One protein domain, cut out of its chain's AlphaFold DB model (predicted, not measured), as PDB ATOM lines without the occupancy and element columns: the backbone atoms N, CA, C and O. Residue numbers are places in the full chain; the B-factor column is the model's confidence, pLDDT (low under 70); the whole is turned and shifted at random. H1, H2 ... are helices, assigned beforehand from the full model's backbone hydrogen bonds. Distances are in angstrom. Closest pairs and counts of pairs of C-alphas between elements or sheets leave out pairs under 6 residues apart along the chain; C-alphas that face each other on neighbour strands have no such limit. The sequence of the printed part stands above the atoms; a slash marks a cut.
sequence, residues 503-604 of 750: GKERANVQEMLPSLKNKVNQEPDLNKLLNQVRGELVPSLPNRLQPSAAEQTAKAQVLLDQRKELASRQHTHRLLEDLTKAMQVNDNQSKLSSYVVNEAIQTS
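AT A GLANCE: This is residues 503 to 604 of the 750 residues of an uncharacterized protein of Alteribacillus bidgolensis (UniProt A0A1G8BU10). A small up-and-down bundle of four helices, each running against the one before it, with one long arm: H4 packs in the bundle with its first part, and its residues 585 to 604 stick out beyond it. Around the bundle, contacts run from H1 to H2, H3, H4 and back to H1. The printed part has 102 residues, with four named helices in the order H1, H2, H3, H4 and no named strand, and is all helix. The whole is loose, with a radius of gyration of the C-alphas of 17.1 A, and spans 61 by 24 by 20 A, the arm making the length.

IN THESE COORDINATES: H1, residues 503 to 519, begins at C-alpha 503 (178.765, 157.053, 128.873) and is 24.8 A long. H2 is residues 526 to 540, 20.1 A, and H3 is residues 546 to 561, 22.3 A. H4, residues 565 to 604, measures 57.4 A, has a kink of 27 degrees near residue 588 and ends at C-alpha 604 (153.228, 140.387, 143.426).

HOW THE PARTS SIT: H1 and H2 form a helical hairpin and touch at a shallow tilt of 15 degrees, closest at the C-alphas of Glu 505 and Ser 540, 6.5 A. H2 and H3, also a hairpin, touch at 8 degrees, closest at C-alphas 538 and 546, 5.8 A. H3 and H4, a third hairpin, touch at 13 degrees through residues 565 to 575 of H4 alone; C-alphas 556 and 568 are closest, 4.8 A. H1, with residues 513 to 517 alone, touches residues 573 to 580 of H4, opposite ways at 34 degrees, only just shallow, closest at C-alphas 517 and 576, 6.4 A. H2 and H4 are close but not clearly touching; H1 and H3 are apart. Each O i to N i+4 pair is within hydrogen-bond range in H3; H1 has 10 of 13, H2 8 of 11 and H4 33 of 36.

THE WHOLE: The C-alphas farthest apart, Arg 563 and Ser 604, are 60.8 A apart. Without residues 585 to 604 the body spans 39 by 24 by 20 A. The printed part has no cut and no long link. Its mean pLDDT is 73.3; residues 503 to 511, 540, 542 to 544 and 583 to 604 are under 70.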
ATOM      1  N   GLY A 503     177.544 157.846 128.687       46.31
ATOM      2  CA  GLY A 503     178.765 157.053 128.873       46.31
ATOM      3  C   GLY A 503     180.063 157.791 128.515       46.31
ATOM      4  O   GLY A 503     181.134 157.344 128.915       46.31
ATOM      5  N   LYS A 504     179.983 158.919 127.793       45.00
ATOM      6  CA  LYS A 504     181.139 159.768 127.465       45.00
ATOM      7  C   LYS A 504     181.438 160.785 128.564       45.00
ATOM      8  O   LYS A 504     182.589 160.906 128.972       45.00
ATOM      9  N   GLU A 505     180.420 161.476 129.075       49.38
ATOM     10  CA  GLU A 505     180.605 162.481 130.130       49.38
ATOM     11  C   GLU A 505     180.999 161.821 131.453       49.38
ATOM     12  O   GLU A 505     181.938 162.278 132.102       49.38
ATOM     13  N   ARG A 506     180.382 160.681 131.806       51.53
ATOM     14  CA  ARG A 506     180.766 159.896 132.995       51.53
ATOM     15  C   ARG A 506     182.248 159.519 133.007       51.53
ATOM     16  O   ARG A 506     182.881 159.652 134.049       51.53
ATOM     17  N   ALA A 507     182.793 159.064 131.876       51.28
ATOM     18  CA  ALA A 507     184.198 158.670 131.777       51.28
ATOM     19  C   ALA A 507     185.131 159.866 132.029       51.28
ATOM     20  O   ALA A 507     185.990 159.798 132.906       51.28
ATOM     21  N   ASN A 508     184.889 160.983 131.334       59.53
ATOM     22  CA  ASN A 508     185.680 162.205 131.472       59.53
ATOM     23  C   ASN A 508     185.621 162.762 132.908       59.53
ATOM     24  O   ASN A 508     186.647 162.990 133.542       59.53
ATOM     25  N   VAL A 509     184.420 162.895 133.479       65.12
ATOM     26  CA  VAL A 509     184.222 163.429 134.838       65.12
ATOM     27  C   VAL A 509     184.879 162.541 135.902       65.12
ATOM     28  O   VAL A 509     185.461 163.056 136.857       65.12
ATOM     29  N   GLN A 510     184.855 161.216 135.737       64.88
ATOM     30  CA  GLN A 510     185.463 160.289 136.694       64.88
ATOM     31  C   GLN A 510     187.007 160.292 136.663       64.88
ATOM     32  O   GLN A 510     187.626 159.941 137.669       64.88
ATOM     33  N   GLU A 511     187.625 160.758 135.575       68.25
ATOM     34  CA  GLU A 511     189.069 161.035 135.473       68.25
ATOM     35  C   GLU A 511     189.424 162.479 135.903       68.25
ATOM     36  O   GLU A 511     190.472 162.735 136.511       68.25
ATOM     37  N   MET A 512     188.507 163.431 135.694       70.69
ATOM     38  CA  MET A 512     188.657 164.831 136.111       70.69
ATOM     39  C   MET A 512     188.548 165.041 137.630       70.69
ATOM     40  O   MET A 512     189.308 165.838 138.175       70.69
ATOM     41  N   LEU A 513     187.661 164.344 138.356       78.38
ATOM     42  CA  LEU A 513     187.566 164.500 139.822       78.38
ATOM     43  C   LEU A 513     188.888 164.215 140.569       78.38
ATOM     44  O   LEU A 513     189.298 165.069 141.360       78.38
ATOM     45  N   PRO A 514     189.578 163.069 140.374       79.88
ATOM     46  CA  PRO A 514     190.819 162.786 141.096       79.88
ATOM     47  C   PRO A 514     191.972 163.708 140.675       79.88
ATOM     48  O   PRO A 514     192.759 164.123 141.527       79.88
ATOM     49  N   SER A 515     192.056 164.094 139.399       80.44
ATOM     50  CA  SER A 515     193.079 165.035 138.925       80.44
ATOM     51  C   SER A 515     192.854 166.457 139.465       80.44
ATOM     52  O   SER A 515     193.797 167.070 139.969       80.44
ATOM     53  N   LEU A 516     191.609 166.953 139.492       82.00
ATOM     54  CA  LEU A 516     191.251 168.214 140.157       82.00
ATOM     55  C   LEU A 516     191.490 168.158 141.675       82.00
ATOM     56  O   LEU A 516     192.012 169.120 142.237       82.00
ATOM     57  N   LYS A 517     191.186 167.036 142.348       83.06
ATOM     58  CA  LYS A 517     191.455 166.871 143.793       83.06
ATOM     59  C   LYS A 517     192.950 166.989 144.112       83.06
ATOM     60  O   LYS A 517     193.305 167.623 145.102       83.06
ATOM     61  N   ASN A 518     193.818 166.449 143.255       82.44
ATOM     62  CA  ASN A 518     195.268 166.598 143.395       82.44
ATOM     63  C   ASN A 518     195.726 168.046 143.128       82.44
ATOM     64  O   ASN A 518     196.516 168.586 143.904       82.44
ATOM     65  N   LYS A 519     195.170 168.713 142.102       81.44
ATOM     66  CA  LYS A 519     195.447 170.128 141.782       81.44
ATOM     67  C   LYS A 519     195.147 171.093 142.939       81.44
ATOM     68  O   LYS A 519     195.931 172.017 143.143       81.44
ATOM     69  N   VAL A 520     194.103 170.863 143.755       83.62
ATOM     70  CA  VAL A 520     193.788 171.705 144.946       83.62
ATOM     71  C   VAL A 520     194.988 171.859 145.891       83.62
ATOM     72  O   VAL A 520     195.166 172.920 146.495       83.62
ATOM     73  N   ASN A 521     195.827 170.825 145.984       77.69
ATOM     74  CA  ASN A 521     196.990 170.779 146.868       77.69
ATOM     75  C   ASN A 521     198.304 171.203 146.181       77.69
ATOM     76  O   ASN A 521     199.322 171.310 146.858       77.69
ATOM     77  N   GLN A 522     198.304 171.408 144.857       78.50
ATOM     78  CA  GLN A 522     199.517 171.613 144.048       78.50
ATOM     79  C   GLN A 522     199.549 172.955 143.299       78.50
ATOM     80  O   GLN A 522     200.629 173.492 143.068       78.50
ATOM     81  N   GLU A 523     198.401 173.519 142.913       74.38
ATOM     82  CA  GLU A 523     198.368 174.766 142.141       74.38
ATOM     83  C   GLU A 523     198.518 176.008 143.040       74.38
ATOM     84  O   GLU A 523     197.752 176.161 143.996       74.38
ATOM     85  N   PRO A 524     199.440 176.945 142.740       70.19
ATOM     86  CA  PRO A 524     199.675 178.130 143.573       70.19
ATOM     87  C   PRO A 524     198.595 179.219 143.440       70.19
ATOM     88  O   PRO A 524     198.553 180.124 144.261       70.19
ATOM     89  N   ASP A 525     197.710 179.142 142.441       80.19
ATOM     90  CA  ASP A 525     196.666 180.143 142.171       80.19
ATOM     91  C   ASP A 525     195.286 179.479 142.097       80.19
ATOM     92  O   ASP A 525     194.897 178.911 141.074       80.19
ATOM     93  N   LEU A 526     194.533 179.561 143.196       82.00
ATOM     94  CA  LEU A 526     193.236 178.895 143.317       82.00
ATOM     95  C   LEU A 526     192.153 179.500 142.402       82.00
ATOM     96  O   LEU A 526     191.174 178.817 142.109       82.00
ATOM     97  N   ASN A 527     192.316 180.727 141.890       82.50
ATOM     98  CA  ASN A 527     191.327 181.323 140.981       82.50
ATOM     99  C   ASN A 527     191.282 180.580 139.644       82.50
ATOM    100  O   ASN A 527     190.210 180.407 139.066       82.50
ATOM    101  N   LYS A 528     192.432 180.105 139.147       84.31
ATOM    102  CA  LYS A 528     192.488 179.281 137.930       84.31
ATOM    103  C   LYS A 528     191.772 177.956 138.148       84.31
ATOM    104  O   LYS A 528     190.940 177.585 137.326       84.31
ATOM    105  N   LEU A 529     192.006 177.311 139.291       84.31
ATOM    106  CA  LEU A 529     191.347 176.056 139.630       84.31
ATOM    107  C   LEU A 529     189.833 176.216 139.832       84.31
ATOM    108  O   LEU A 529     189.076 175.403 139.313       84.31
ATOM    109  N   LEU A 530     189.363 177.263 140.519       84.50
ATOM    110  CA  LEU A 530     187.924 177.518 140.672       84.50
ATOM    111  C   LEU A 530     187.250 177.855 139.339       84.50
ATOM    112  O   LEU A 530     186.132 177.400 139.105       84.50
ATOM    113  N   ASN A 531     187.926 178.574 138.439       84.19
ATOM    114  CA  ASN A 531     187.421 178.788 137.082       84.19
ATOM    115  C   ASN A 531     187.426 177.495 136.249       84.19
ATOM    116  O   ASN A 531     186.457 177.258 135.533       84.19
ATOM    117  N   GLN A 532     188.427 176.615 136.393       82.62
ATOM    118  CA  GLN A 532     188.426 175.294 135.750       82.62
ATOM    119  C   GLN A 532     187.279 174.415 136.282       82.62
ATOM    120  O   GLN A 532     186.514 173.847 135.509       82.62
ATOM    121  N   VAL A 533     187.079 174.366 137.602       82.44
ATOM    122  CA  VAL A 533     185.956 173.646 138.223       82.44
ATOM    123  C   VAL A 533     184.612 174.233 137.767       82.44
ATOM    124  O   VAL A 533     183.706 173.479 137.429       82.44
ATOM    125  N   ARG A 534     184.463 175.560 137.703       83.81
ATOM    126  CA  ARG A 534     183.211 176.215 137.283       83.81
ATOM    127  C   ARG A 534     182.929 176.102 135.779       83.81
ATOM    128  O   ARG A 534     181.760 176.063 135.404       83.81
ATOM    129  N   GLY A 535     183.963 176.088 134.940       78.69
ATOM    130  CA  GLY A 535     183.847 176.062 133.478       78.69
ATOM    131  C   GLY A 535     183.814 174.660 132.870       78.69
ATOM    132  O   GLY A 535     183.096 174.445 131.902       78.69
ATOM    133  N   GLU A 536     184.553 173.708 133.442       77.06
ATOM    134  CA  GLU A 536     184.673 172.345 132.911       77.06
ATOM    135  C   GLU A 536     183.931 171.324 133.781       77.06
ATOM    136  O   GLU A 536     183.173 170.515 133.257       77.06
ATOM    137  N   LEU A 537     184.091 171.362 135.112       78.50
ATOM    138  CA  LEU A 537     183.475 170.347 135.976       78.50
ATOM    139  C   LEU A 537     181.977 170.589 136.199       78.50
ATOM    140  O   LEU A 537     181.184 169.672 136.016       78.50
ATOM    141  N   VAL A 538     181.574 171.800 136.603       77.25
ATOM    142  CA  VAL A 538     180.171 172.100 136.948       77.25
ATOM    143  C   VAL A 538     179.211 171.805 135.786       77.25
ATOM    144  O   VAL A 538     178.222 171.130 136.055       77.25
ATOM    145  N   PRO A 539     179.470 172.191 134.519       77.19
ATOM    146  CA  PRO A 539     178.575 171.852 133.408       77.19
ATOM    147  C   PRO A 539     178.521 170.352 133.090       77.19
ATOM    148  O   PRO A 539     177.494 169.872 132.622       77.19
ATOM    149  N   SER A 540     179.596 169.603 133.359       69.88
ATOM    150  CA  SER A 540     179.648 168.147 133.159       69.88
ATOM    151  C   SER A 540     179.084 167.330 134.332       69.88
ATOM    152  O   SER A 540     178.947 166.111 134.222       69.88
ATOM    153  N   LEU A 541     178.745 167.958 135.464       71.31
ATOM    154  CA  LEU A 541     178.047 167.285 136.561       71.31
ATOM    155  C   LEU A 541     176.555 167.085 136.232       71.31
ATOM    156  O   LEU A 541     175.973 167.893 135.509       71.31
ATOM    157  N   PRO A 542     175.884 166.069 136.811       66.12
ATOM    158  CA  PRO A 542     174.454 165.846 136.591       66.12
ATOM    159  C   PRO A 542     173.613 167.016 137.116       66.12
ATOM    160  O   PRO A 542     173.902 167.525 138.202       66.12
ATOM    161  N   ASN A 543     172.524 167.380 136.428       64.44
ATOM    162  CA  ASN A 543     171.670 168.546 136.738       64.44
ATOM    163  C   ASN A 543     171.207 168.632 138.210       64.44
ATOM    164  O   ASN A 543     171.007 169.719 138.741       64.44
ATOM    165  N   ARG A 544     171.087 167.494 138.911       66.31
ATOM    166  CA  ARG A 544     170.786 167.424 140.356       66.31
ATOM    167  C   ARG A 544     171.913 167.958 141.257       66.31
ATOM    168  O   ARG A 544     171.635 168.477 142.334       66.31
ATOM    169  N   LEU A 545     173.169 167.786 140.852       72.75
ATOM    170  CA  LEU A 545     174.361 168.224 141.586       72.75
ATOM    171  C   LEU A 545     174.860 169.596 141.117       72.75
ATOM    172  O   LEU A 545     175.426 170.319 141.931       72.75
ATOM    173  N   GLN A 546     174.595 169.984 139.862       74.94
ATOM    174  CA  GLN A 546     174.946 171.296 139.298       74.94
ATOM    175  C   GLN A 546     174.626 172.504 140.202       74.94
ATOM    176  O   GLN A 546     175.556 173.261 140.479       74.94
ATOM    177  N   PRO A 547     173.391 172.715 140.713       78.69
ATOM    178  CA  PRO A 547     173.082 173.905 141.510       78.69
ATOM    179  C   PRO A 547     173.837 173.917 142.843       78.69
ATOM    180  O   PRO A 547     174.326 174.964 143.257       78.69
ATOM    181  N   SER A 548     174.008 172.753 143.478       81.62
ATOM    182  CA  SER A 548     174.811 172.625 144.698       81.62
ATOM    183  C   SER A 548     176.289 172.906 144.405       81.62
ATOM    184  O   SER A 548     176.907 173.732 145.067       81.62
ATOM    185  N   ALA A 549     176.860 172.317 143.351       80.94
ATOM    186  CA  ALA A 549     178.247 172.565 142.969       80.94
ATOM    187  C   ALA A 549     178.498 174.034 142.574       80.94
ATOM    188  O   ALA A 549     179.528 174.595 142.947       80.94
ATOM    189  N   ALA A 550     177.550 174.687 141.895       83.06
ATOM    190  CA  ALA A 550     177.599 176.114 141.573       83.06
ATOM    191  C   ALA A 550     177.531 176.999 142.834       83.06
ATOM    192  O   ALA A 550     178.280 177.967 142.954       83.06
ATOM    193  N   GLU A 551     176.691 176.648 143.810       87.88
ATOM    194  CA  GLU A 551     176.582 177.368 145.084       87.88
ATOM    195  C   GLU A 551     177.857 177.219 145.936       87.88
ATOM    196  O   GLU A 551     178.372 178.194 146.483       87.88
ATOM    197  N   GLN A 552     178.407 176.006 146.037       84.50
ATOM    198  CA  GLN A 552     179.608 175.735 146.833       84.50
ATOM    199  C   GLN A 552     180.887 176.272 146.158       84.50
ATOM    200  O   GLN A 552     181.781 176.758 146.851       84.50
ATOM    201  N   THR A 553     180.973 176.282 144.818       86.56
ATOM    202  CA  THR A 553     182.064 176.984 144.105       86.56
ATOM    203  C   THR A 553     181.966 178.501 144.263       86.56
ATOM    204  O   THR A 553     182.988 179.147 144.488       86.56
ATOM    205  N   ALA A 554     180.760 179.080 144.247       87.62
ATOM    206  CA  ALA A 554     180.567 180.497 144.560       87.62
ATOM    207  C   ALA A 554     180.995 180.839 146.002       87.62
ATOM    208  O   ALA A 554     181.685 181.835 146.214       87.62
ATOM    209  N   LYS A 555     180.679 179.991 146.993       89.50
ATOM    210  CA  LYS A 555     181.166 180.150 148.379       89.50
ATOM    211  C   LYS A 555     182.693 180.065 148.476       89.50
ATOM    212  O   LYS A 555     183.297 180.849 149.205       89.50
ATOM    213  N   ALA A 556     183.328 179.162 147.727       86.88
ATOM    214  CA  ALA A 556     184.786 179.086 147.649       86.88
ATOM    215  C   ALA A 556     185.403 180.361 147.036       86.88
ATOM    216  O   ALA A 556     186.406 180.852 147.559       86.88
ATOM    217  N   GLN A 557     184.782 180.950 146.006       86.00
ATOM    218  CA  GLN A 557     185.235 182.226 145.438       86.00
ATOM    219  C   GLN A 557     185.107 183.374 146.451       86.00
ATOM    220  O   GLN A 557     186.091 184.056 146.711       86.00
ATOM    221  N   VAL A 558     183.966 183.507 147.136       90.94
ATOM    222  CA  VAL A 558     183.767 184.536 148.180       90.94
ATOM    223  C   VAL A 558     184.806 184.429 149.312       90.94
ATOM    224  O   VAL A 558     185.195 185.439 149.899       90.94
ATOM    225  N   LEU A 559     185.306 183.225 149.617       89.38
ATOM    226  CA  LEU A 559     186.413 183.041 150.564       89.38
ATOM    227  C   LEU A 559     187.779 183.481 149.998       89.38
ATOM    228  O   LEU A 559     188.598 183.978 150.772       89.38
ATOM    229  N   LEU A 560     188.029 183.353 148.688       86.06
ATOM    230  CA  LEU A 560     189.213 183.944 148.042       86.06
ATOM    231  C   LEU A 560     189.151 185.467 148.019       86.06
ATOM    232  O   LEU A 560     190.143 186.114 148.351       86.06
ATOM    233  N   ASP A 561     187.989 186.036 147.704       87.69
ATOM    234  CA  ASP A 561     187.791 187.486 147.641       87.69
ATOM    235  C   ASP A 561     188.021 188.132 149.029       87.69
ATOM    236  O   ASP A 561     188.579 189.221 149.145       87.69
ATOM    237  N   GLN A 562     187.711 187.400 150.110       91.31
ATOM    238  CA  GLN A 562     188.050 187.743 151.502       91.31
ATOM    239  C   GLN A 562     189.527 187.491 151.893       91.31
ATOM    240  O   GLN A 562     189.868 187.590 153.072       91.31
ATOM    241  N   ARG A 563     190.402 187.128 150.944       84.75
ATOM    242  CA  ARG A 563     191.805 186.693 151.138       84.75
ATOM    243  C   ARG A 563     191.994 185.464 152.049       84.75
ATOM    244  O   ARG A 563     193.095 185.216 152.535       84.75
ATOM    245  N   LYS A 564     190.956 184.649 152.273       88.25
ATOM    246  CA  LYS A 564     190.991 183.452 153.141       88.25
ATOM    247  C   LYS A 564     191.334 182.196 152.336       88.25
ATOM    248  O   LYS A 564     190.568 181.232 152.300       88.25
ATOM    249  N   GLU A 565     192.503 182.203 151.697       85.19
ATOM    250  CA  GLU A 565     192.911 181.173 150.732       85.19
ATOM    251  C   GLU A 565     192.842 179.746 151.298       85.19
ATOM    252  O   GLU A 565     192.198 178.879 150.707       85.19
ATOM    253  N   LEU A 566     193.413 179.509 152.486       87.38
ATOM    254  CA  LEU A 566     193.395 178.193 153.140       87.38
ATOM    255  C   LEU A 566     191.965 177.679 153.383       87.38
ATOM    256  O   LEU A 566     191.694 176.492 153.194       87.38
ATOM    257  N   ALA A 567     191.034 178.564 153.758       86.56
ATOM    258  CA  ALA A 567     189.632 178.203 153.955       86.56
ATOM    259  C   ALA A 567     188.951 177.855 152.621       86.56
ATOM    260  O   ALA A 567     188.198 176.884 152.557       86.56
ATOM    261  N   SER A 568     189.255 178.591 151.546       88.88
ATOM    262  CA  SER A 568     188.752 178.282 150.203       88.88
ATOM    263  C   SER A 568     189.304 176.954 149.661       88.88
ATOM    264  O   SER A 568     188.532 176.132 149.159       88.88
ATOM    265  N   ARG A 569     190.601 176.660 149.854       88.88
ATOM    266  CA  ARG A 569     191.199 175.353 149.510       88.88
ATOM    267  C   ARG A 569     190.520 174.207 150.259       88.88
ATOM    268  O   ARG A 569     190.100 173.235 149.636       88.88
ATOM    269  N   GLN A 570     190.325 174.345 151.575       87.75
ATOM    270  CA  GLN A 570     189.590 173.357 152.377       87.75
ATOM    271  C   GLN A 570     188.137 173.181 151.908       87.75
ATOM    272  O   GLN A 570     187.644 172.053 151.854       87.75
ATOM    273  N   HIS A 571     187.447 174.268 151.549       88.81
ATOM    274  CA  HIS A 571     186.068 174.209 151.064       88.81
ATOM    275  C   HIS A 571     185.971 173.496 149.707       88.81
ATOM    276  O   HIS A 571     185.120 172.625 149.531       88.81
ATOM    277  N   THR A 572     186.900 173.800 148.795       87.50
ATOM    278  CA  THR A 572     187.022 173.184 147.464       87.50
ATOM    279  C   THR A 572     187.356 171.693 147.565       87.50
ATOM    280  O   THR A 572     186.739 170.876 146.885       87.50
ATOM    281  N   HIS A 573     188.266 171.306 148.467       87.94
ATOM    282  CA  HIS A 573     188.583 169.898 148.720       87.94
ATOM    283  C   HIS A 573     187.364 169.116 149.238       87.94
ATOM    284  O   HIS A 573     187.093 168.020 148.750       87.94
ATOM    285  N   ARG A 574     186.606 169.678 150.195       88.88
ATOM    286  CA  ARG A 574     185.359 169.063 150.696       88.88
ATOM    287  C   ARG A 574     184.331 168.897 149.577       88.88
ATOM    288  O   ARG A 574     183.813 167.801 149.410       88.88
ATOM    289  N   LEU A 575     184.120 169.930 148.756       87.44
ATOM    290  CA  LEU A 575     183.220 169.867 147.601       87.44
ATOM    291  C   LEU A 575     183.585 168.725 146.637       87.44
ATOM    292  O   LEU A 575     182.726 167.910 146.308       87.44
ATOM    293  N   LEU A 576     184.847 168.632 146.203       86.38
ATOM    294  CA  LEU A 576     185.286 167.562 145.295       86.38
ATOM    295  C   LEU A 576     185.160 166.172 145.935       86.38
ATOM    296  O   LEU A 576     184.825 165.198 145.259       86.38
ATOM    297  N   GLU A 577     185.393 166.060 147.241       84.75
ATOM    298  CA  GLU A 577     185.245 164.800 147.963       84.75
ATOM    299  C   GLU A 577     183.780 164.367 148.124       84.75
ATOM    300  O   GLU A 577     183.464 163.195 147.921       84.75
ATOM    301  N   ASP A 578     182.873 165.292 148.422       83.88
ATOM    302  CA  ASP A 578     181.448 164.990 148.559       83.88
ATOM    303  C   ASP A 578     180.793 164.710 147.196       83.88
ATOM    304  O   ASP A 578     179.953 163.814 147.095       83.88
ATOM    305  N   LEU A 579     181.262 165.356 146.119       82.19
ATOM    306  CA  LEU A 579     180.937 164.969 144.740       82.19
ATOM    307  C   LEU A 579     181.451 163.556 144.406       82.19
ATOM    308  O   LEU A 579     180.700 162.757 143.845       82.19
ATOM    309  N   THR A 580     182.677 163.204 144.819       80.69
ATOM    310  CA  THR A 580     183.232 161.843 144.647       80.69
ATOM    311  C   THR A 580     182.334 160.799 145.323       80.69
ATOM    312  O   THR A 580     181.961 159.800 144.705       80.69
ATOM    313  N   LYS A 581     181.934 161.043 146.581       79.62
ATOM    314  CA  LYS A 581     181.034 160.160 147.345       79.62
ATOM    315  C   LYS A 581     179.655 160.056 146.684       79.62
ATOM    316  O   LYS A 581     179.140 158.950 146.526       79.62
ATOM    317  N   ALA A 582     179.074 161.180 146.256       71.44
ATOM    318  CA  ALA A 582     177.766 161.215 145.599       71.44
ATOM    319  C   ALA A 582     177.741 160.400 144.293       71.44
ATOM    320  O   ALA A 582     176.768 159.694 144.031       71.44
ATOM    321  N   MET A 583     178.823 160.439 143.505       66.38
ATOM    322  CA  MET A 583     178.961 159.609 142.303       66.38
ATOM    323  C   MET A 583     179.063 158.110 142.635       66.38
ATOM    324  O   MET A 583     178.388 157.302 142.000       66.38
ATOM    325  N   GLN A 584     179.846 157.730 143.652       61.09
ATOM    326  CA  GLN A 584     180.056 156.322 144.031       61.09
ATOM    327  C   GLN A 584     178.823 155.650 144.663       61.09
ATOM    328  O   GLN A 584     178.575 154.466 144.434       61.09
ATOM    329  N   VAL A 585     178.026 156.383 145.451       49.09
ATOM    330  CA  VAL A 585     176.827 155.832 146.117       49.09
ATOM    331  C   VAL A 585     175.770 155.366 145.105       49.09
ATOM    332  O   VAL A 585     175.057 154.389 145.364       49.09
ATOM    333  N   ASN A 586     175.696 156.014 143.940       53.66
ATOM    334  CA  ASN A 586     174.626 155.806 142.965       53.66
ATOM    335  C   ASN A 586     174.629 154.383 142.365       53.66
ATOM    336  O   ASN A 586     173.571 153.765 142.231       53.66
ATOM    337  N   ASP A 587     175.802 153.805 142.082       46.41
ATOM    338  CA  ASP A 587     175.895 152.461 141.486       46.41
ATOM    339  C   ASP A 587     175.559 151.337 142.490       46.41
ATOM    340  O   ASP A 587     174.993 150.306 142.107       46.41
ATOM    341  N   ASN A 588     175.825 151.544 143.785       45.56
ATOM    342  CA  ASN A 588     175.464 150.589 144.839       45.56
ATOM    343  C   ASN A 588     173.976 150.676 145.221       45.56
ATOM    344  O   ASN A 588     173.320 149.640 145.348       45.56
ATOM    345  N   GLN A 589     173.403 151.884 145.312       47.28
ATOM    346  CA  GLN A 589     171.951 152.051 145.476       47.28
ATOM    347  C   GLN A 589     171.173 151.528 144.259       47.28
ATOM    348  O   GLN A 589     170.122 150.909 144.428       47.28
ATOM    349  N   SER A 590     171.717 151.682 143.047       46.62
ATOM    350  CA  SER A 590     171.177 151.088 141.819       46.62
ATOM    351  C   SER A 590     170.995 149.568 141.941       46.62
ATOM    352  O   SER A 590     169.915 149.059 141.630       46.62
ATOM    353  N   LYS A 591     172.009 148.849 142.449       46.59
ATOM    354  CA  LYS A 591     171.933 147.395 142.680       46.59
ATOM    355  C   LYS A 591     170.886 147.055 143.742       46.59
ATOM    356  O   LYS A 591     170.002 146.245 143.469       46.59
ATOM    357  N   LEU A 592     170.920 147.718 144.900       44.66
ATOM    358  CA  LEU A 592     169.953 147.492 145.985       44.66
ATOM    359  C   LEU A 592     168.500 147.707 145.522       44.66
ATOM    360  O   LEU A 592     167.629 146.884 145.788       44.66
ATOM    361  N   SER A 593     168.256 148.767 144.745       48.75
ATOM    362  CA  SER A 593     166.955 149.059 144.135       48.75
ATOM    363  C   SER A 593     166.500 147.961 143.171       48.75
ATOM    364  O   SER A 593     165.312 147.649 143.157       48.75
ATOM    365  N   SER A 594     167.405 147.346 142.400       51.78
ATOM    366  CA  SER A 594     167.045 146.227 141.517       51.78
ATOM    367  C   SER A 594     166.691 144.945 142.282       51.78
ATOM    368  O   SER A 594     165.803 144.218 141.848       51.78
ATOM    369  N   TYR A 595     167.299 144.691 143.447       53.44
ATOM    370  CA  TYR A 595     166.899 143.574 144.312       53.44
ATOM    371  C   TYR A 595     165.516 143.805 144.934       53.44
ATOM    372  O   TYR A 595     164.654 142.947 144.789       53.44
ATOM    373  N   VAL A 596     165.264 144.984 145.517       55.47
ATOM    374  CA  VAL A 596     163.950 145.332 146.098       55.47
ATOM    375  C   VAL A 596     162.835 145.313 145.042       55.47
ATOM    376  O   VAL A 596     161.718 144.892 145.331       55.47
ATOM    377  N   VAL A 597     163.122 145.721 143.802       55.84
ATOM    378  CA  VAL A 597     162.158 145.630 142.690       55.84
ATOM    379  C   VAL A 597     161.909 144.180 142.276       55.84
ATOM    380  O   VAL A 597     160.752 143.792 142.140       55.84
ATOM    381  N   ASN A 598     162.950 143.354 142.138       60.00
ATOM    382  CA  ASN A 598     162.779 141.927 141.852       60.00
ATOM    383  C   ASN A 598     161.994 141.206 142.958       60.00
ATOM    384  O   ASN A 598     161.131 140.389 142.653       60.00
ATOM    385  N   GLU A 599     162.234 141.539 144.226       55.84
ATOM    386  CA  GLU A 599     161.488 141.010 145.372       55.84
ATOM    387  C   GLU A 599     160.020 141.473 145.355       55.84
ATOM    388  O   GLU A 599     159.112 140.653 145.507       55.84
ATOM    389  N   ALA A 600     159.755 142.751 145.061       56.06
ATOM    390  CA  ALA A 600     158.401 143.285 144.889       56.06
ATOM    391  C   ALA A 600     157.650 142.645 143.703       56.06
ATOM    392  O   ALA A 600     156.444 142.416 143.786       56.06
ATOM    393  N   ILE A 601     158.341 142.306 142.610       56.41
ATOM    394  CA  ILE A 601     157.764 141.576 141.469       56.41
ATOM    395  C   ILE A 601     157.496 140.113 141.856       56.41
ATOM    396  O   ILE A 601     156.378 139.630 141.692       56.41
ATOM    397  N   GLN A 602     158.464 139.410 142.451       55.09
ATOM    398  CA  GLN A 602     158.316 138.007 142.872       55.09
ATOM    399  C   GLN A 602     157.258 137.803 143.971       55.09
ATOM    400  O   GLN A 602     156.689 136.717 144.081       55.09
ATOM    401  N   THR A 603     156.964 138.834 144.766       55.03
ATOM    402  CA  THR A 603     155.888 138.824 145.775       55.03
ATOM    403  C   THR A 603     154.535 139.323 145.253       55.03
ATOM    404  O   THR A 603     153.530 139.132 145.939       55.03
ATOM    405  N   SER A 604     154.475 139.913 144.050       48.69
ATOM    406  CA  SER A 604     153.228 140.387 143.426       48.69
ATOM    407  C   SER A 604     152.727 139.537 142.251       48.69
ATOM    408  O   SER A 604     151.526 139.560 141.982       48.69
TER     409      SER A 604